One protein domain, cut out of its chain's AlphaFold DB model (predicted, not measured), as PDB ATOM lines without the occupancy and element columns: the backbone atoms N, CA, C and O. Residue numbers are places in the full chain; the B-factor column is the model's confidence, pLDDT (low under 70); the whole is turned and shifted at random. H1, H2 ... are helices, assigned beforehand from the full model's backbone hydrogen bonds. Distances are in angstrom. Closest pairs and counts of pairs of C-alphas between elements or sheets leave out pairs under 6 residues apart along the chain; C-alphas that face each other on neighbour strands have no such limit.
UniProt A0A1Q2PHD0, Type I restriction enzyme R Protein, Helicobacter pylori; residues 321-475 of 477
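This is residues 321 to 475 of the 477 residues of the protein "Type I restriction enzyme R Protein" of Helicobacter pylori (UniProt A0A1Q2PHD0). One long helix, H2, makes the longest axis, and at its later part H4 crosses it; H5 packs on H4 in turn, H6 folds back onto H5, and H7 runs away from the later end of H5. The first part of H2 reaches away from this body as an arm, with H1 turned back near its beginning and apart from H3 to H7. The printed part has 155 residues with seven named helices, in the order H1, H2, H3, H4, H5, H6, H7, and no named strand, an all-helix class. It is loose, with a radius of gyration of the C-alphas of 19.5 A, and elongated, spanning 63 by 39 by 23 A.

H1, residues 321 to 331, begins with C-alpha 321 at (119.376, 68.995, 128.107) and is 15.4 A long. H2, residues 336 to 372, is 53.5 A long and ends with C-alpha 372 at (136.023, 98.684, 110.901). H3 holds residues 374 to 377. H4, residues 390 to 401, is 16.8 A long. H5, residues 431 to 447, is 24.5 A long. H6 holds residues 452 to 456. H7, residues 459 to 474, is 23.1 A long and ends with C-alpha 474 at (125.883, 113.188, 108.250).

H5 is the hub, touching H4, H6 and H7. H5 and H4 touch at a steep tilt of 46 degrees, the same way; their closest C-alphas, of Cys 394 and Ala 438, are 5.8 A apart. H4 touches H2 with residues 395 to 400 alone, at a steep tilt of 51 degrees, and the closest C-alphas, of Leu 359 and Tyr 396, are 6.6 A apart. H2 and H5 are apart. H6 touches H5, with the C-alphas of Leu 443 and Ala 455 closest at 5.5 A. H5 and H7 only just touch, with 3 pairs of C-alphas within 8 A, the closest those of Leu 443 and Thr 459 at 7.2 A. H6 and H7 meet only through their link. H3 and H2 touch only at the corner, where the C-alphas of Ala 371 and Ser 377 are closest at 4.8 A. H1 and H2 are close but not clearly touching; their closest C-alphas, of Thr 331 and Lys 339, are 6.6 A apart, and they run opposite ways at a steep tilt of 38 degrees. In H1, H2, H4, H5 and H6 every O i to N i+4 pair is within hydrogen-bond range, in H7 11 of 12 are, and H3 is too short for such a pair.

The two C-alphas farthest apart, of Asn 333 and Leu 475, are 64.5 A apart. The printed part has no cut. The links H3 to H4, of 12 residues, and H4 to H5, of 29, are long. The mean pLDDT of the printed part is 81.0, and 32 residues are under 70, among them residues 321 to 326, 344 to 355, 423 to 429 and 473 to 475.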
ATOM      1  N   GLU A 321     119.557  70.161 127.236       60.53
ATOM      2  CA  GLU A 321     119.376  68.995 128.107       60.53
ATOM      3  C   GLU A 321     119.648  69.316 129.584       60.53
ATOM      4  O   GLU A 321     118.883  68.910 130.452       60.53
ATOM      5  N   LYS A 322     120.682  70.115 129.884       59.88
ATOM      6  CA  LYS A 322     121.000  70.528 131.267       59.88
ATOM      7  C   LYS A 322     119.953  71.475 131.859       59.88
ATOM      8  O   LYS A 322     119.757  71.503 133.072       59.88
ATOM      9  N   LEU A 323     119.305  72.284 131.018       60.16
ATOM     10  CA  LEU A 323     118.238  73.191 131.443       60.16
ATOM     11  C   LEU A 323     116.941  72.433 131.737       60.16
ATOM     12  O   LEU A 323     116.249  72.773 132.697       60.16
ATOM     13  N   ASP A 324     116.635  71.409 130.941       67.38
ATOM     14  CA  ASP A 324     115.490  70.528 131.171       67.38
ATOM     15  C   ASP A 324     115.721  69.633 132.401       67.38
ATOM     16  O   ASP A 324     114.830  69.500 133.240       67.38
ATOM     17  N   GLU A 325     116.942  69.124 132.593       68.62
ATOM     18  CA  GLU A 325     117.348  68.382 133.793       68.62
ATOM     19  C   GLU A 325     117.215  69.234 135.069       68.62
ATOM     20  O   GLU A 325     116.630  68.798 136.063       68.62
ATOM     21  N   TYR A 326     117.677  70.491 135.041       64.56
ATOM     22  CA  TYR A 326     117.523  71.426 136.160       64.56
ATOM     23  C   TYR A 326     116.049  71.738 136.476       64.56
ATOM     24  O   TYR A 326     115.671  71.832 137.649       64.56
ATOM     25  N   PHE A 327     115.204  71.888 135.449       72.00
ATOM     26  CA  PHE A 327     113.768  72.117 135.624       72.00
ATOM     27  C   PHE A 327     113.076  70.916 136.267       72.00
ATOM     28  O   PHE A 327     112.305  71.087 137.215       72.00
ATOM     29  N   GLU A 328     113.377  69.702 135.805       73.31
ATOM     30  CA  GLU A 328     112.840  68.476 136.392       73.31
ATOM     31  C   GLU A 328     113.264  68.341 137.860       73.31
ATOM     32  O   GLU A 328     112.399  68.176 138.716       73.31
ATOM     33  N   LEU A 329     114.547  68.551 138.189       73.75
ATOM     34  CA  LEU A 329     115.058  68.512 139.569       73.75
ATOM     35  C   LEU A 329     114.367  69.513 140.510       73.75
ATOM     36  O   LEU A 329     114.116  69.202 141.673       73.75
ATOM     37  N   LYS A 330     114.040  70.720 140.032       68.00
ATOM     38  CA  LYS A 330     113.385  71.762 140.845       68.00
ATOM     39  C   LYS A 330     111.865  71.618 140.937       68.00
ATOM     40  O   LYS A 330     111.261  72.278 141.781       68.00
ATOM     41  N   THR A 331     111.249  70.772 140.111       72.75
ATOM     42  CA  THR A 331     109.786  70.596 140.050       72.75
ATOM     43  C   THR A 331     109.297  69.232 140.546       72.75
ATOM     44  O   THR A 331     108.102  68.960 140.470       72.75
ATOM     45  N   GLN A 332     110.180  68.406 141.126       69.62
ATOM     46  CA  GLN A 332     109.872  67.046 141.608       69.62
ATOM     47  C   GLN A 332     108.712  66.958 142.618       69.62
ATOM     48  O   GLN A 332     108.026  65.944 142.651       69.62
ATOM     49  N   ASN A 333     108.460  68.009 143.406       72.88
ATOM     50  CA  ASN A 333     107.449  68.011 144.475       72.88
ATOM     51  C   ASN A 333     106.184  68.828 144.142       72.88
ATOM     52  O   ASN A 333     105.454  69.227 145.048       72.88
ATOM     53  N   LEU A 334     105.942  69.146 142.866       75.81
ATOM     54  CA  LEU A 334     104.807  69.972 142.440       75.81
ATOM     55  C   LEU A 334     103.737  69.134 141.733       75.81
ATOM     56  O   LEU A 334     104.056  68.274 140.918       75.81
ATOM     57  N   ASN A 335     102.464  69.444 141.993       78.69
ATOM     58  CA  ASN A 335     101.332  68.831 141.293       78.69
ATOM     59  C   ASN A 335     101.347  69.178 139.788       78.69
ATOM     60  O   ASN A 335     101.784  70.264 139.396       78.69
ATOM     61  N   ASP A 336     100.789  68.299 138.950       73.62
ATOM     62  CA  ASP A 336     100.839  68.400 137.478       73.62
ATOM     63  C   ASP A 336     100.295  69.725 136.911       73.62
ATOM     64  O   ASP A 336     100.815  70.263 135.926       73.62
ATOM     65  N   THR A 337      99.283  70.309 137.556       70.69
ATOM     66  CA  THR A 337      98.724  71.619 137.184       70.69
ATOM     67  C   THR A 337      99.719  72.762 137.420       70.69
ATOM     68  O   THR A 337      99.932  73.583 136.527       70.69
ATOM     69  N   ALA A 338     100.408  72.774 138.566       67.56
ATOM     70  CA  ALA A 338     101.442  73.759 138.891       67.56
ATOM     71  C   ALA A 338     102.698  73.581 138.020       67.56
ATOM     72  O   ALA A 338     103.282  74.563 137.555       67.56
ATOM     73  N   LYS A 339     103.080  72.329 137.729       73.06
ATOM     74  CA  LYS A 339     104.200  72.002 136.833       73.06
ATOM     75  C   LYS A 339     103.951  72.514 135.410       73.06
ATOM     76  O   LYS A 339     104.864  73.043 134.778       73.06
ATOM     77  N   THR A 340     102.709  72.444 134.929       73.06
ATOM     78  CA  THR A 340     102.319  72.933 133.596       73.06
ATOM     79  C   THR A 340     102.403  74.461 133.479       73.06
ATOM     80  O   THR A 340     102.907  74.976 132.476       73.06
ATOM     81  N   GLU A 341     101.974  75.211 134.499       71.12
ATOM     82  CA  GLU A 341     102.139  76.675 134.526       71.12
ATOM     83  C   GLU A 341     103.611  77.098 134.607       71.12
ATOM     84  O   GLU A 341     104.045  78.006 133.889       71.12
ATOM     85  N   LEU A 342     104.403  76.413 135.434       68.19
ATOM     86  CA  LEU A 342     105.845  76.635 135.536       68.19
ATOM     87  C   LEU A 342     106.568  76.310 134.231       68.19
ATOM     88  O   LEU A 342     107.447  77.069 133.839       68.19
ATOM     89  N   LYS A 343     106.160  75.261 133.509       72.00
ATOM     90  CA  LYS A 343     106.734  74.898 132.206       72.00
ATOM     91  C   LYS A 343     106.485  75.977 131.149       72.00
ATOM     92  O   LYS A 343     107.389  76.295 130.380       72.00
ATOM     93  N   LYS A 344     105.305  76.614 131.153       68.62
ATOM     94  CA  LYS A 344     105.027  77.790 130.302       68.62
ATOM     95  C   LYS A 344     105.927  78.979 130.657       68.62
ATOM     96  O   LYS A 344     106.494  79.602 129.762       68.62
ATOM     97  N   LYS A 345     106.105  79.276 131.952       61.84
ATOM     98  CA  LYS A 345     107.033  80.329 132.414       61.84
ATOM     99  C   LYS A 345     108.497  79.996 132.084       61.84
ATOM    100  O   LYS A 345     109.254  80.892 131.728       61.84
ATOM    101  N   TRP A 346     108.877  78.722 132.138       64.69
ATOM    102  CA  TRP A 346     110.224  78.230 131.849       64.69
ATOM    103  C   TRP A 346     110.579  78.287 130.362       64.69
ATOM    104  O   TRP A 346     111.648  78.774 130.011       64.69
ATOM    105  N   ALA A 347     109.659  77.891 129.478       62.72
ATOM    106  CA  ALA A 347     109.827  78.049 128.032       62.72
ATOM    107  C   ALA A 347     109.985  79.532 127.639       62.72
ATOM    108  O   ALA A 347     110.819  79.876 126.801       62.72
ATOM    109  N   ASN A 348     109.240  80.429 128.300       61.03
ATOM    110  CA  ASN A 348     109.432  81.872 128.152       61.03
ATOM    111  C   ASN A 348     110.822  82.316 128.642       61.03
ATOM    112  O   ASN A 348     111.481  83.083 127.948       61.03
ATOM    113  N   LEU A 349     111.309  81.807 129.780       56.50
ATOM    114  CA  LEU A 349     112.656  82.106 130.284       56.50
ATOM    115  C   LEU A 349     113.762  81.614 129.338       56.50
ATOM    116  O   LEU A 349     114.663  82.386 129.025       56.50
ATOM    117  N   GLN A 350     113.680  80.383 128.823       56.31
ATOM    118  CA  GLN A 350     114.626  79.850 127.827       56.31
ATOM    119  C   GLN A 350     114.667  80.731 126.568       56.31
ATOM    120  O   GLN A 350     115.747  81.070 126.085       56.31
ATOM    121  N   LYS A 351     113.499  81.181 126.087       59.94
ATOM    122  CA  LYS A 351     113.384  82.129 124.970       59.94
ATOM    123  C   LYS A 351     114.000  83.496 125.298       59.94
ATOM    124  O   LYS A 351     114.615  84.117 124.436       59.94
ATOM    125  N   VAL A 352     113.878  83.971 126.537       58.44
ATOM    126  CA  VAL A 352     114.489  85.235 126.988       58.44
ATOM    127  C   VAL A 352     116.016  85.122 127.083       58.44
ATOM    128  O   VAL A 352     116.708  86.042 126.639       58.44
ATOM    129  N   PHE A 353     116.549  84.007 127.597       54.47
ATOM    130  CA  PHE A 353     117.995  83.757 127.684       54.47
ATOM    131  C   PHE A 353     118.644  83.627 126.303       54.47
ATOM    132  O   PHE A 353     119.652  84.289 126.048       54.47
ATOM    133  N   SER A 354     118.040  82.869 125.381       60.00
ATOM    134  CA  SER A 354     118.530  82.784 123.997       60.00
ATOM    135  C   SER A 354     118.477  84.140 123.284       60.00
ATOM    136  O   SER A 354     119.369  84.476 122.506       60.00
ATOM    137  N   THR A 355     117.481  84.969 123.612       65.81
ATOM    138  CA  THR A 355     117.374  86.334 123.086       65.81
ATOM    139  C   THR A 355     118.450  87.256 123.666       65.81
ATOM    140  O   THR A 355     118.997  88.057 122.920       65.81
ATOM    141  N   LYS A 356     118.807  87.154 124.957       72.25
ATOM    142  CA  LYS A 356     119.855  88.005 125.557       72.25
ATOM    143  C   LYS A 356     121.209  87.820 124.866       72.25
ATOM    144  O   LYS A 356     121.755  88.806 124.381       72.25
ATOM    145  N   ASN A 357     121.671  86.577 124.741       77.50
ATOM    146  CA  ASN A 357     122.940  86.269 124.071       77.50
ATOM    147  C   ASN A 357     122.932  86.746 122.611       77.50
ATOM    148  O   ASN A 357     123.907  87.314 122.126       77.50
ATOM    149  N   ARG A 358     121.802  86.585 121.908       82.31
ATOM    150  CA  ARG A 358     121.645  87.083 120.535       82.31
ATOM    151  C   ARG A 358     121.812  88.603 120.444       82.31
ATOM    152  O   ARG A 358     122.504  89.074 119.546       82.31
ATOM    153  N   LEU A 359     121.169  89.367 121.331       89.12
ATOM    154  CA  LEU A 359     121.265  90.831 121.327       89.12
ATOM    155  C   LEU A 359     122.703  91.294 121.596       89.12
ATOM    156  O   LEU A 359     123.174  92.205 120.924       89.12
ATOM    157  N   GLU A 360     123.405  90.643 122.525       89.31
ATOM    158  CA  GLU A 360     124.814  90.928 122.833       89.31
ATOM    159  C   GLU A 360     125.721  90.700 121.620       89.31
ATOM    160  O   GLU A 360     126.511  91.580 121.278       89.31
ATOM    161  N   HIS A 361     125.555  89.579 120.908       87.69
ATOM    162  CA  HIS A 361     126.297  89.320 119.671       87.69
ATOM    163  C   HIS A 361     126.026  90.374 118.594       87.69
ATOM    164  O   HIS A 361     126.965  90.855 117.967       87.69
ATOM    165  N   ILE A 362     124.765  90.777 118.411       91.31
ATOM    166  CA  ILE A 362     124.401  91.835 117.455       91.31
ATOM    167  C   ILE A 362     125.065  93.165 117.837       91.31
ATOM    168  O   ILE A 362     125.589  93.860 116.972       91.31
ATOM    169  N   VAL A 363     125.070  93.526 119.122       93.69
ATOM    170  CA  VAL A 363     125.700  94.766 119.601       93.69
ATOM    171  C   VAL A 363     127.206  94.746 119.364       93.69
ATOM    172  O   VAL A 363     127.746  95.724 118.854       93.69
ATOM    173  N   GLN A 364     127.881  93.640 119.682       89.75
ATOM    174  CA  GLN A 364     129.319  93.488 119.440       89.75
ATOM    175  C   GLN A 364     129.663  93.584 117.951       89.75
ATOM    176  O   GLN A 364     130.631  94.252 117.587       89.75
ATOM    177  N   ASP A 365     128.851  92.966 117.097       89.94
ATOM    178  CA  ASP A 365     129.012  93.011 115.646       89.94
ATOM    179  C   ASP A 365     128.839  94.439 115.097       89.94
ATOM    180  O   ASP A 365     129.658  94.919 114.313       89.94
ATOM    181  N   ILE A 366     127.847  95.184 115.601       93.06
ATOM    182  CA  ILE A 366     127.647  96.600 115.258       93.06
ATOM    183  C   ILE A 366     128.822  97.463 115.737       93.06
ATOM    184  O   ILE A 366     129.277  98.331 114.995       93.06
ATOM    185  N   VAL A 367     129.327  97.251 116.957       91.94
ATOM    186  CA  VAL A 367     130.506  97.975 117.469       91.94
ATOM    187  C   VAL A 367     131.724  97.704 116.584       91.94
ATOM    188  O   VAL A 367     132.423  98.642 116.197       91.94
ATOM    189  N   LEU A 368     131.934  96.446 116.193       88.19
ATOM    190  CA  LEU A 368     133.006  96.070 115.277       88.19
ATOM    191  C   LEU A 368     132.864  96.780 113.926       88.19
ATOM    192  O   LEU A 368     133.842  97.339 113.431       88.19
ATOM    193  N   ASP A 369     131.669  96.807 113.338       90.75
ATOM    194  CA  ASP A 369     131.424  97.495 112.067       90.75
ATOM    195  C   ASP A 369     131.607  99.014 112.181       90.75
ATOM    196  O   ASP A 369     132.193  99.631 111.286       90.75
ATOM    197  N   MET A 370     131.195  99.622 113.299       89.12
ATOM    198  CA  MET A 370     131.427 101.042 113.581       89.12
ATOM    199  C   MET A 370     132.925 101.383 113.633       89.12
ATOM    200  O   MET A 370     133.318 102.461 113.182       89.12
ATOM    201  N   ALA A 371     133.767 100.465 114.119       86.19
ATOM    202  CA  ALA A 371     135.221 100.626 114.159       86.19
ATOM    203  C   ALA A 371     135.922 100.252 112.836       86.19
ATOM    204  O   ALA A 371     136.937 100.851 112.472       86.19
ATOM    205  N   LYS A 372     135.393  99.269 112.097       88.56
ATOM    206  CA  LYS A 372     136.023  98.684 110.901       88.56
ATOM    207  C   LYS A 372     135.664  99.415 109.610       88.56
ATOM    208  O   LYS A 372     136.526  99.592 108.748       88.56
ATOM    209  N   LEU A 373     134.399  99.796 109.426       87.69
ATOM    210  CA  LEU A 373     133.918 100.314 108.146       87.69
ATOM    211  C   LEU A 373     134.392 101.760 107.936       87.69
ATOM    212  O   LEU A 373     134.048 102.623 108.745       87.69
ATOM    213  N   PRO A 374     135.102 102.084 106.831       86.44
ATOM    214  CA  PRO A 374     135.743 103.390 106.648       86.44
ATOM    215  C   PRO A 374     134.817 104.596 106.802       86.44
ATOM    216  O   PRO A 374     135.253 105.650 107.254       86.44
ATOM    217  N   ARG A 375     133.543 104.468 106.406       85.62
ATOM    218  CA  ARG A 375     132.557 105.552 106.509       85.62
ATOM    219  C   ARG A 375     132.097 105.800 107.948       85.62
ATOM    220  O   ARG A 375     131.732 106.927 108.257       85.62
ATOM    221  N   LEU A 376     132.097 104.772 108.794       88.06
ATOM    222  CA  LEU A 376     131.692 104.863 110.197       88.06
ATOM    223  C   LEU A 376     132.891 105.238 111.077       88.06
ATOM    224  O   LEU A 376     132.800 106.164 111.884       88.06
ATOM    225  N   SER A 377     134.047 104.614 110.840       85.31
ATOM    226  CA  SER A 377     135.246 104.778 111.667       85.31
ATOM    227  C   SER A 377     135.884 106.165 111.575       85.31
ATOM    228  O   SER A 377     136.450 106.656 112.548       85.31
ATOM    229  N   ASN A 378     135.751 106.851 110.435       82.62
ATOM    230  CA  ASN A 378     136.254 108.218 110.263       82.62
ATOM    231  C   ASN A 378     135.291 109.313 110.770       82.62
ATOM    232  O   ASN A 378     135.545 110.497 110.539       82.62
ATOM    233  N   GLY A 379     134.177 108.935 111.407       76.56
ATOM    234  CA  GLY A 379     133.186 109.860 111.960       76.56
ATOM    235  C   GLY A 379     132.335 110.605 110.925       76.56
ATOM    236  O   GLY A 379     131.588 111.503 111.302       76.56
ATOM    237  N   LYS A 380     132.422 110.254 109.632       79.25
ATOM    238  CA  LYS A 380     131.632 110.870 108.545       79.25
ATOM    239  C   LYS A 380     130.326 110.126 108.249       79.25
ATOM    240  O   LYS A 380     129.642 110.420 107.265       79.25
ATOM    241  N   GLY A 381     129.992 109.130 109.058       83.00
ATOM    242  CA  GLY A 381     128.823 108.278 108.904       83.00
ATOM    243  C   GLY A 381     128.109 108.069 110.229       83.00
ATOM    244  O   GLY A 381     128.691 108.189 111.304       83.00
ATOM    245  N   ASN A 382     126.828 107.756 110.128       89.88
ATOM    246  CA  ASN A 382     125.968 107.344 111.223       89.88
ATOM    247  C   ASN A 382     125.242 106.051 110.817       89.88
ATOM    248  O   ASN A 382     125.292 105.637 109.657       89.88
ATOM    249  N   ALA A 383     124.591 105.403 111.777       91.62
ATOM    250  CA  ALA A 383     123.864 104.159 111.560       91.62
ATOM    251  C   ALA A 383     122.526 104.188 112.301       91.62
ATOM    252  O   ALA A 383     122.361 104.908 113.286       91.62
ATOM    253  N   MET A 384     121.569 103.397 111.820       94.50
ATOM    254  CA  MET A 384     120.265 103.219 112.449       94.50
ATOM    255  C   MET A 384     120.014 101.728 112.650       94.50
ATOM    256  O   MET A 384     120.131 100.952 111.705       94.50
ATOM    257  N   LEU A 385     119.648 101.346 113.872       94.31
ATOM    258  CA  LEU A 385     119.218  99.992 114.205       94.31
ATOM    259  C   LEU A 385     117.696  99.980 114.354       94.31
ATOM    260  O   LEU A 385     117.148 100.668 115.215       94.31
ATOM    261  N   VAL A 386     117.011  99.192 113.525       94.19
ATOM    262  CA  VAL A 386     115.557  99.010 113.608       94.19
ATOM    263  C   VAL A 386     115.271  97.724 114.374       94.19
ATOM    264  O   VAL A 386     115.564  96.630 113.895       94.19
ATOM    265  N   ALA A 387     114.716  97.858 115.578       91.31
ATOM    266  CA  ALA A 387     114.342  96.727 116.420       91.31
ATOM    267  C   ALA A 387     112.899  96.268 116.150       91.31
ATOM    268  O   ALA A 387     112.041  97.047 115.740       91.31
ATOM    269  N   GLU A 388     112.623  94.999 116.445       88.50
ATOM    270  CA  GLU A 388     111.300  94.372 116.297       88.50
ATOM    271  C   GLU A 388     110.253  94.866 117.311       88.50
ATOM    272  O   GLU A 388     109.054  94.734 117.080       88.50
ATOM    273  N   SER A 389     110.691  95.437 118.437       89.75
ATOM    274  CA  SER A 389     109.812  95.969 119.479       89.75
ATOM    275  C   SER A 389     110.492  97.082 120.278       89.75
ATOM    276  O   SER A 389     111.721  97.160 120.342       89.75
ATOM    277  N   VAL A 390     109.686  97.920 120.944       89.88
ATOM    278  CA  VAL A 390     110.185  98.955 121.872       89.88
ATOM    279  C   VAL A 390     110.994  98.330 123.006       89.88
ATOM    280  O   VAL A 390     112.037  98.856 123.388       89.88
ATOM    281  N   TYR A 391     110.543  97.179 123.510       89.19
ATOM    282  CA  TYR A 391     111.240  96.443 124.559       89.19
ATOM    283  C   TYR A 391     112.656  96.050 124.116       89.19
ATOM    284  O   TYR A 391     113.627  96.386 124.790       89.19
ATOM    285  N   ASN A 392     112.808  95.449 122.930       90.25
ATOM    286  CA  ASN A 392     114.132  95.089 122.420       90.25
ATOM    287  C   ASN A 392     114.984  96.307 122.043       90.25
ATOM    288  O   ASN A 392     116.195  96.261 122.231       90.25
ATOM    289  N   ALA A 393     114.386  97.414 121.591       93.31
ATOM    290  CA  ALA A 393     115.114  98.672 121.397       93.31
ATOM    291  C   ALA A 393     115.739  99.181 122.710       93.31
ATOM    292  O   ALA A 393     116.908  99.563 122.727       93.31
ATOM    293  N   CYS A 394     114.991  99.119 123.818       92.88
ATOM    294  CA  CYS A 394     115.495  99.471 125.147       92.88
ATOM    295  C   CYS A 394     116.626  98.532 125.590       92.88
ATOM    296  O   CYS A 394     117.633  98.990 126.126       92.88
ATOM    297  N   ARG A 395     116.499  97.229 125.309       92.12
ATOM    298  CA  ARG A 395     117.553  96.249 125.611       92.12
ATOM    299  C   ARG A 395     118.834  96.500 124.822       92.12
ATOM    300  O   ARG A 395     119.911  96.471 125.403       92.12
ATOM    301  N   TYR A 396     118.728  96.774 123.519       94.12
ATOM    302  CA  TYR A 396     119.882  97.166 122.709       94.12
ATOM    303  C   TYR A 396     120.557  98.413 123.276       94.12
ATOM    304  O   TYR A 396     121.778  98.443 123.383       94.12
ATOM    305  N   PHE A 397     119.778  99.420 123.673       94.06
ATOM    306  CA  PHE A 397     120.317 100.634 124.276       94.06
ATOM    307  C   PHE A 397     121.104 100.357 125.551       94.06
ATOM    308  O   PHE A 397     122.239 100.812 125.648       94.06
ATOM    309  N   GLU A 398     120.559  99.579 126.490       93.19
ATOM    310  CA  GLU A 398     121.298  99.217 127.705       93.19
ATOM    311  C   GLU A 398     122.605  98.483 127.388       93.19
ATOM    312  O   GLU A 398     123.634  98.831 127.960       93.19
ATOM    313  N   LEU A 399     122.595  97.551 126.431       94.00
ATOM    314  CA  LEU A 399     123.807  96.858 125.988       94.00
ATOM    315  C   LEU A 399     124.826  97.815 125.351       94.00
ATOM    316  O   LEU A 399     126.016  97.718 125.627       94.00
ATOM    317  N   PHE A 400     124.388  98.785 124.543       94.81
ATOM    318  CA  PHE A 400     125.291  99.795 123.981       94.81
ATOM    319  C   PHE A 400     125.917 100.698 125.052       94.81
ATOM    320  O   PHE A 400     127.044 101.159 124.852       94.81
ATOM    321  N   LEU A 401     125.247 100.930 126.190       92.94
ATOM    322  CA  LEU A 401     125.820 101.691 127.308       92.94
ATOM    323  C   LEU A 401     127.034 101.000 127.951       92.94
ATOM    324  O   LEU A 401     127.834 101.667 128.607       92.94
ATOM    325  N   GLU A 402     127.189  99.692 127.749       93.44
ATOM    326  CA  GLU A 402     128.341  98.906 128.210       93.44
ATOM    327  C   GLU A 402     129.509  98.916 127.202       93.44
ATOM    328  O   GLU A 402     130.549  98.307 127.440       93.44
ATOM    329  N   THR A 403     129.368  99.637 126.084       92.00
ATOM    330  CA  THR A 403     130.364  99.717 125.003       92.00
ATOM    331  C   THR A 403     130.959 101.122 124.873       92.00
ATOM    332  O   THR A 403     130.525 102.084 125.511       92.00
ATOM    333  N   GLU A 404     131.928 101.286 123.971       88.88
ATOM    334  CA  GLU A 404     132.475 102.598 123.595       88.88
ATOM    335  C   GLU A 404     131.453 103.543 122.927       88.88
ATOM    336  O   GLU A 404     131.703 104.744 122.796       88.88
ATOM    337  N   LEU A 405     130.284 103.028 122.527       89.88
ATOM    338  CA  LEU A 405     129.205 103.807 121.916       89.88
ATOM    339  C   LEU A 405     128.229 104.412 122.935       89.88
ATOM    340  O   LEU A 405     127.287 105.083 122.519       89.88
ATOM    341  N   LYS A 406     128.445 104.230 124.244       89.12
ATOM    342  CA  LYS A 406     127.518 104.653 125.312       89.12
ATOM    343  C   LYS A 406     127.022 106.104 125.219       89.12
ATOM    344  O   LYS A 406     125.860 106.369 125.501       89.12
ATOM    345  N   ASP A 407     127.870 107.024 124.755       87.00
ATOM    346  CA  ASP A 407     127.557 108.459 124.637       87.00
ATOM    347  C   ASP A 407     127.110 108.858 123.211       87.00
ATOM    348  O   ASP A 407     126.964 110.040 122.894       87.00
ATOM    349  N   LYS A 408     126.927 107.876 122.317       88.62
ATOM    350  CA  LYS A 408     126.643 108.049 120.880       88.62
ATOM    351  C   LYS A 408     125.372 107.327 120.418       88.62
ATOM    352  O   LYS A 408     125.111 107.272 119.217       88.62
ATOM    353  N   VAL A 409     124.586 106.780 121.343       91.94
ATOM    354  CA  VAL A 409     123.353 106.034 121.051       91.94
ATOM    355  C   VAL A 409     122.129 106.721 121.644       91.94
ATOM    356  O   VAL A 409     122.187 107.336 122.706       91.94
ATOM    357  N   ALA A 410     121.002 106.609 120.947       92.44
ATOM    358  CA  ALA A 410     119.710 107.118 121.387       92.44
ATOM    359  C   ALA A 410     118.595 106.208 120.864       92.44
ATOM    360  O   ALA A 410     118.724 105.617 119.791       92.44
ATOM    361  N   VAL A 411     117.492 106.127 121.607       92.75
ATOM    362  CA  VAL A 411     116.296 105.368 121.228       92.75
ATOM    363  C   VAL A 411     115.148 106.335 120.984       92.75
ATOM    364  O   VAL A 411     114.845 107.180 121.820       92.75
ATOM    365  N   ILE A 412     114.494 106.200 119.832       90.56
ATOM    366  CA  ILE A 412     113.283 106.947 119.487       90.56
ATOM    367  C   ILE A 412     112.198 105.925 119.164       90.56
ATOM    368  O   ILE A 412     112.356 105.123 118.243       90.56
ATOM    369  N   THR A 413     111.097 105.952 119.913       89.50
ATOM    370  CA  THR A 413     109.917 105.109 119.672       89.50
ATOM    371  C   THR A 413     108.648 105.884 120.006       89.50
ATOM    372  O   THR A 413     108.719 106.986 120.535       89.50
ATOM    373  N   SER A 414     107.483 105.302 119.724       83.75
ATOM    374  CA  SER A 414     106.181 105.871 120.091       83.75
ATOM    375  C   SER A 414     105.805 105.685 121.569       83.75
ATOM    376  O   SER A 414     104.671 105.977 121.934       83.75
ATOM    377  N   TYR A 415     106.681 105.112 122.398       86.12
ATOM    378  CA  TYR A 415     106.408 104.897 123.818       86.12
ATOM    379  C   TYR A 415     106.547 106.199 124.612       86.12
ATOM    380  O   TYR A 415     107.604 106.830 124.598       86.12
ATOM    381  N   GLU A 416     105.483 106.564 125.326       84.00
ATOM    382  CA  GLU A 416     105.465 107.681 126.266       84.00
ATOM    383  C   GLU A 416     105.569 107.131 127.700       84.00
ATOM    384  O   GLU A 416     104.632 106.480 128.166       84.00
ATOM    385  N   PRO A 417     106.695 107.349 128.402       81.69
ATOM    386  CA  PRO A 417     106.916 106.781 129.730       81.69
ATOM    387  C   PRO A 417     105.932 107.332 130.770       81.69
ATOM    388  O   PRO A 417     105.866 108.542 130.992       81.69
ATOM    389  N   ASN A 418     105.216 106.440 131.465       81.94
ATOM    390  CA  ASN A 418     104.285 106.793 132.537       81.94
ATOM    391  C   ASN A 418     104.682 106.128 133.864       81.94
ATOM    392  O   ASN A 418     105.022 104.953 133.904       81.94
ATOM    393  N   ILE A 419     104.587 106.861 134.979       78.44
ATOM    394  CA  ILE A 419     104.869 106.340 136.328       78.44
ATOM    395  C   ILE A 419     103.997 105.113 136.651       78.44
ATOM    396  O   ILE A 419     104.423 104.244 137.399       78.44
ATOM    397  N   THR A 420     102.800 104.988 136.070       77.94
ATOM    398  CA  THR A 420     101.939 103.804 136.258       77.94
ATOM    399  C   THR A 420     102.516 102.506 135.688       77.94
ATOM    400  O   THR A 420     102.001 101.431 136.002       77.94
ATOM    401  N   ASP A 421     103.549 102.601 134.849       77.56
ATOM    402  CA  ASP A 421     104.230 101.461 134.233       77.56
ATOM    403  C   ASP A 421     105.233 100.809 135.198       77.56
ATOM    404  O   ASP A 421     105.555  99.626 135.058       77.56
ATOM    405  N   LEU A 422     105.652 101.540 136.241       73.25
ATOM    406  CA  LEU A 422     106.312 100.988 137.425       73.25
ATOM    407  C   LEU A 422     105.286 100.202 138.250       73.25
ATOM    408  O   LEU A 422     104.717 100.691 139.226       73.25
ATOM    409  N   LYS A 423     105.027  98.960 137.844       64.62
ATOM    410  CA  LYS A 423     104.296  97.990 138.662       64.62
ATOM    411  C   LYS A 423     105.279  97.010 139.284       64.62
ATOM    412  O   LYS A 423     105.936  96.258 138.564       64.62
ATOM    413  N   ASP A 424     105.325  97.002 140.612       51.69
ATOM    414  CA  ASP A 424     106.041  96.002 141.402       51.69
ATOM    415  C   ASP A 424     105.326  94.648 141.274       51.69
ATOM    416  O   ASP A 424     104.319  94.376 141.930       51.69
ATOM    417  N   CYS A 425     105.834  93.788 140.396       44.66
ATOM    418  CA  CYS A 425     105.363  92.414 140.227       44.66
ATOM    419  C   CYS A 425     106.394  91.421 140.791       44.66
ATOM    420  O   CYS A 425     106.874  90.544 140.080       44.66
ATOM    421  N   GLY A 426     106.743  91.530 142.077       52.25
ATOM    422  CA  GLY A 426     107.659  90.583 142.730       52.25
ATOM    423  C   GLY A 426     109.033  90.473 142.044       52.25
ATOM    424  O   GLY A 426     109.505  91.414 141.420       52.25
ATOM    425  N   SER A 427     109.694  89.316 142.163       50.41
ATOM    426  CA  SER A 427     111.107  89.123 141.783       50.41
ATOM    427  C   SER A 427     111.437  89.263 140.287       50.41
ATOM    428  O   SER A 427     112.612  89.186 139.941       50.41
ATOM    429  N   ASN A 428     110.445  89.443 139.406       58.47
ATOM    430  CA  ASN A 428     110.657  89.633 137.971       58.47
ATOM    431  C   ASN A 428     110.063  90.967 137.518       58.47
ATOM    432  O   ASN A 428     108.856  91.193 137.605       58.47
ATOM    433  N   GLU A 429     110.917  91.823 136.973       69.81
ATOM    434  CA  GLU A 429     110.502  93.081 136.372       69.81
ATOM    435  C   GLU A 429     109.607  92.857 135.139       69.81
ATOM    436  O   GLU A 429     109.843  91.956 134.331       69.81
ATOM    437  N   SER A 430     108.572  93.687 134.990       80.56
ATOM    438  CA  SER A 430     107.707  93.682 133.805       80.56
ATOM    439  C   SER A 430     108.358  94.395 132.611       80.56
ATOM    440  O   SER A 430     109.177  95.295 132.783       80.56
ATOM    441  N   GLU A 431     107.958  94.050 131.381       82.94
ATOM    442  CA  GLU A 431     108.453  94.730 130.170       82.94
ATOM    443  C   GLU A 431     108.159  96.240 130.177       82.94
ATOM    444  O   GLU A 431     108.970  97.030 129.698       82.94
ATOM    445  N   GLU A 432     107.019  96.651 130.740       83.50
ATOM    446  CA  GLU A 432     106.635  98.061 130.881       83.50
ATOM    447  C   GLU A 432     107.552  98.802 131.861       83.50
ATOM    448  O   GLU A 432     108.101  99.846 131.514       83.50
ATOM    449  N   SER A 433     107.816  98.210 133.032       84.75
ATOM    450  CA  SER A 433     108.768  98.755 134.012       84.75
ATOM    451  C   SER A 433     110.176  98.885 133.423       84.75
ATOM    452  O   SER A 433     110.844  99.906 133.601       84.75
ATOM    453  N   TYR A 434     110.607  97.880 132.657       86.56
ATOM    454  CA  TYR A 434     111.906  97.893 131.996       86.56
ATOM    455  C   TYR A 434     112.013  99.031 130.970       86.56
ATOM    456  O   TYR A 434     112.986  99.789 130.981       86.56
ATOM    457  N   LYS A 435     110.998  99.194 130.104       89.56
ATOM    458  CA  LYS A 435     110.941 100.304 129.134       89.56
ATOM    459  C   LYS A 435     110.984 101.655 129.843       89.56
ATOM    460  O   LYS A 435     111.768 102.515 129.446       89.56
ATOM    461  N   TYR A 436     110.201 101.818 130.909       89.44
ATOM    462  CA  TYR A 436     110.172 103.041 131.705       89.44
ATOM    463  C   TYR A 436     111.562 103.402 132.252       89.44
ATOM    464  O   TYR A 436     112.047 104.511 132.008       89.44
ATOM    465  N   ARG A 437     112.250 102.464 132.925       89.25
ATOM    466  CA  ARG A 437     113.611 102.695 133.448       89.25
ATOM    467  C   ARG A 437     114.606 103.035 132.349       89.25
ATOM    468  O   ARG A 437     115.403 103.956 132.524       89.25
ATOM    469  N   ALA A 438     114.587 102.298 131.238       89.50
ATOM    470  CA  ALA A 438     115.514 102.527 130.134       89.50
ATOM    471  C   ALA A 438     115.348 103.942 129.553       89.50
ATOM    472  O   ALA A 438     116.339 104.642 129.341       89.50
ATOM    473  N   TYR A 439     114.102 104.395 129.383       89.81
ATOM    474  CA  TYR A 439     113.785 105.755 128.946       89.81
ATOM    475  C   TYR A 439     114.211 106.822 129.957       89.81
ATOM    476  O   TYR A 439     114.822 107.816 129.564       89.81
ATOM    477  N   CYS A 440     113.951 106.612 131.252       89.12
ATOM    478  CA  CYS A 440     114.405 107.528 132.301       89.12
ATOM    479  C   CYS A 440     115.927 107.677 132.271       89.12
ATOM    480  O   CYS A 440     116.436 108.790 132.148       89.12
ATOM    481  N   LYS A 441     116.651 106.552 132.269       89.31
ATOM    482  CA  LYS A 441     118.115 106.517 132.201       89.31
ATOM    483  C   LYS A 441     118.643 107.237 130.959       89.31
ATOM    484  O   LYS A 441     119.596 108.006 131.052       89.31
ATOM    485  N   MET A 442     118.015 107.022 129.803       91.31
ATOM    486  CA  MET A 442     118.376 107.688 128.551       91.31
ATOM    487  C   MET A 442     118.238 109.211 128.649       91.31
ATOM    488  O   MET A 442     119.179 109.932 128.317       91.31
ATOM    489  N   LEU A 443     117.089 109.702 129.120       91.12
ATOM    490  CA  LEU A 443     116.814 111.138 129.219       91.12
ATOM    491  C   LEU A 443     117.699 111.814 130.272       91.12
ATOM    492  O   LEU A 443     118.252 112.884 130.011       91.12
ATOM    493  N   GLN A 444     117.883 111.180 131.432       90.56
ATOM    494  CA  GLN A 444     118.767 111.672 132.489       90.56
ATOM    495  C   GLN A 444     120.210 111.800 131.991       90.56
ATOM    496  O   GLN A 444     120.821 112.856 132.161       90.56
ATOM    497  N   ASN A 445     120.729 110.772 131.309       88.50
ATOM    498  CA  ASN A 445     122.076 110.796 130.736       88.50
ATOM    499  C   ASN A 445     122.218 111.880 129.660       88.50
ATOM    500  O   ASN A 445     123.206 112.609 129.650       88.50
ATOM    501  N   PHE A 446     121.229 112.019 128.775       89.50
ATOM    502  CA  PHE A 446     121.289 112.982 127.676       89.50
ATOM    503  C   PHE A 446     121.289 114.439 128.152       89.50
ATOM    504  O   PHE A 446     122.028 115.264 127.614       89.50
ATOM    505  N   PHE A 447     120.468 114.762 129.156       90.38
ATOM    506  CA  PHE A 447     120.352 116.120 129.695       90.38
ATOM    507  C   PHE A 447     121.259 116.393 130.898       90.38
ATOM    508  O   PHE A 447     121.281 117.526 131.378       90.38
ATOM    509  N   ASN A 448     121.988 115.384 131.391       89.31
ATOM    510  CA  ASN A 448     122.699 115.431 132.670       89.31
ATOM    511  C   ASN A 448     121.781 115.902 133.825       89.31
ATOM    512  O   ASN A 448     122.173 116.705 134.673       89.31
ATOM    513  N   GLU A 449     120.529 115.435 133.820       90.88
ATOM    514  CA  GLU A 449     119.488 115.789 134.791       90.88
ATOM    515  C   GLU A 449     119.261 114.604 135.731       90.88
ATOM    516  O   GLU A 449     118.953 113.504 135.281       90.88
ATOM    517  N   LYS A 450     119.422 114.816 137.040       87.88
ATOM    518  CA  LYS A 450     119.268 113.747 138.042       87.88
ATOM    519  C   LYS A 450     117.810 113.542 138.444       87.88
ATOM    520  O   LYS A 450     117.451 112.458 138.888       87.88
ATOM    521  N   ASP A 451     116.972 114.563 138.292       87.62
ATOM    522  CA  ASP A 451     115.546 114.489 138.599       87.62
ATOM    523  C   ASP A 451     114.777 113.803 137.456       87.62
ATOM    524  O   ASP A 451     114.640 114.343 136.355       87.62
ATOM    525  N   GLU A 452     114.246 112.608 137.727       84.25
ATOM    526  CA  GLU A 452     113.486 111.801 136.763       84.25
ATOM    527  C   GLU A 452     112.301 112.563 136.160       84.25
ATOM    528  O   GLU A 452     112.095 112.535 134.946       84.25
ATOM    529  N   LYS A 453     111.540 113.305 136.975       84.31
ATOM    530  CA  LYS A 453     110.353 114.028 136.494       84.31
ATOM    531  C   LYS A 453     110.747 115.155 135.549       84.31
ATOM    532  O   LYS A 453     110.084 115.371 134.534       84.31
ATOM    533  N   LYS A 454     111.837 115.865 135.856       85.75
ATOM    534  CA  LYS A 454     112.360 116.916 134.970       85.75
ATOM    535  C   LYS A 454     112.891 116.345 133.663       85.75
ATOM    536  O   LYS A 454     112.652 116.950 132.620       85.75
ATOM    537  N   ALA A 455     113.568 115.198 133.705       84.88
ATOM    538  CA  ALA A 455     114.064 114.525 132.510       84.88
ATOM    539  C   ALA A 455     112.911 114.059 131.600       84.88
ATOM    540  O   ALA A 455     112.921 114.336 130.401       84.88
ATOM    541  N   LEU A 456     111.872 113.440 132.172       85.19
ATOM    542  CA  LEU A 456     110.699 112.939 131.438       85.19
ATOM    543  C   LEU A 456     109.906 114.048 130.732       85.19
ATOM    544  O   LEU A 456     109.468 113.872 129.592       85.19
ATOM    545  N   ASN A 457     109.800 115.228 131.347       86.75
ATOM    546  CA  ASN A 457     109.147 116.393 130.738       86.75
ATOM    547  C   ASN A 457     109.859 116.906 129.471       86.75
ATOM    548  O   ASN A 457     109.270 117.667 128.705       86.75
ATOM    549  N   LYS A 458     111.103 116.476 129.220       86.81
ATOM    550  CA  LYS A 458     111.909 116.873 128.059       86.81
ATOM    551  C   LYS A 458     111.938 115.832 126.937       86.81
ATOM    552  O   LYS A 458     112.752 115.942 126.027       86.81
ATOM    553  N   THR A 459     111.041 114.844 126.942       87.12
ATOM    554  CA  THR A 459     111.019 113.779 125.914       87.12
ATOM    555  C   THR A 459     110.900 114.332 124.483       87.12
ATOM    556  O   THR A 459     111.631 113.912 123.589       87.12
ATOM    557  N   LYS A 460     110.046 115.340 124.255       86.44
ATOM    558  CA  LYS A 460     109.906 115.975 122.928       86.44
ATOM    559  C   LYS A 460     111.160 116.747 122.509       86.44
ATOM    560  O   LYS A 460     111.592 116.646 121.366       86.44
ATOM    561  N   GLU A 461     111.755 117.484 123.446       90.44
ATOM    562  CA  GLU A 461     113.012 118.212 123.231       90.44
ATOM    563  C   GLU A 461     114.151 117.242 122.884       90.44
ATOM    564  O   GLU A 461     114.906 117.482 121.941       90.44
ATOM    565  N   PHE A 462     114.222 116.111 123.592       90.69
ATOM    566  CA  PHE A 462     115.173 115.036 123.327       90.69
ATOM    567  C   PHE A 462     115.047 114.515 121.896       90.69
ATOM    568  O   PHE A 462     116.040 114.471 121.173       90.69
ATOM    569  N   GLU A 463     113.835 114.163 121.459       89.94
ATOM    570  CA  GLU A 463     113.628 113.663 120.100       89.94
ATOM    571  C   GLU A 463     114.066 114.666 119.034       89.94
ATOM    572  O   GLU A 463     114.715 114.287 118.056       89.94
ATOM    573  N   GLU A 464     113.706 115.940 119.194       88.12
ATOM    574  CA  GLU A 464     114.100 116.982 118.249       88.12
ATOM    575  C   GLU A 464     115.618 117.148 118.185       88.12
ATOM    576  O   GLU A 464     116.183 117.253 117.094       88.12
ATOM    577  N   GLU A 465     116.283 117.174 119.338       90.25
ATOM    578  CA  GLU A 465     117.727 117.366 119.416       90.25
ATOM    579  C   GLU A 465     118.486 116.151 118.869       90.25
ATOM    580  O   GLU A 465     119.417 116.316 118.081       90.25
ATOM    581  N   VAL A 466     118.053 114.926 119.183       90.50
ATOM    582  CA  VAL A 466     118.633 113.699 118.613       90.50
ATOM    583  C   VAL A 466     118.454 113.671 117.095       90.50
ATOM    584  O   VAL A 466     119.426 113.427 116.379       90.50
ATOM    585  N   LYS A 467     117.258 113.992 116.576       88.31
ATOM    586  CA  LYS A 467     117.008 114.084 115.124       88.31
ATOM    587  C   LYS A 467     117.932 115.120 114.470       88.31
ATOM    588  O   LYS A 467     118.551 114.833 113.445       88.31
ATOM    589  N   LYS A 468     118.089 116.303 115.079       87.56
ATOM    590  CA  LYS A 468     119.003 117.356 114.598       87.56
ATOM    591  C   LYS A 468     120.462 116.892 114.600       87.56
ATOM    592  O   LYS A 468     121.156 117.104 113.605       87.56
ATOM    593  N   ARG A 469     120.931 116.252 115.678       87.69
ATOM    594  CA  ARG A 469     122.302 115.720 115.791       87.69
ATOM    595  C   ARG A 469     122.571 114.633 114.757       87.69
ATOM    596  O   ARG A 469     123.596 114.694 114.080       87.69
ATOM    597  N   PHE A 470     121.625 113.712 114.575       87.50
ATOM    598  CA  PHE A 470     121.720 112.640 113.589       87.50
ATOM    599  C   PHE A 470     121.908 113.196 112.172       87.50
ATOM    600  O   PHE A 470     122.809 112.763 111.459       87.50
ATOM    601  N   ILE A 471     121.125 114.212 111.790       82.25
ATOM    602  CA  ILE A 471     121.230 114.867 110.478       82.25
ATOM    603  C   ILE A 471     122.540 115.659 110.341       82.25
ATOM    604  O   ILE A 471     123.224 115.559 109.328       82.25
ATOM    605  N   LYS A 472     122.926 116.456 111.347       78.50
ATOM    606  CA  LYS A 472     124.122 117.313 111.252       78.50
ATOM    607  C   LYS A 472     125.424 116.516 111.176       78.50
ATOM    608  O   LYS A 472     126.317 116.921 110.437       78.50
ATOM    609  N   MET A 473     125.528 115.385 111.876       66.00
ATOM    610  CA  MET A 473     126.708 114.517 111.782       66.00
ATOM    611  C   MET A 473     126.881 113.903 110.385       66.00
ATOM    612  O   MET A 473     128.012 113.670 109.971       66.00
ATOM    613  N   SER A 474     125.796 113.698 109.626       49.72
ATOM    614  CA  SER A 474     125.883 113.188 108.250       49.72
ATOM    615  C   SER A 474     126.211 114.265 107.207       49.72
ATOM    616  O   SER A 474     126.537 113.921 106.075       49.72
ATOM    617  N   LEU A 475     126.089 115.554 107.553       37.94
ATOM    618  CA  LEU A 475     126.219 116.699 106.638       37.94
ATOM    619  C   LEU A 475     127.626 117.326 106.604       37.94
ATOM    620  O   LEU A 475     127.808 118.348 105.949       37.94
TER     621      LEU A 475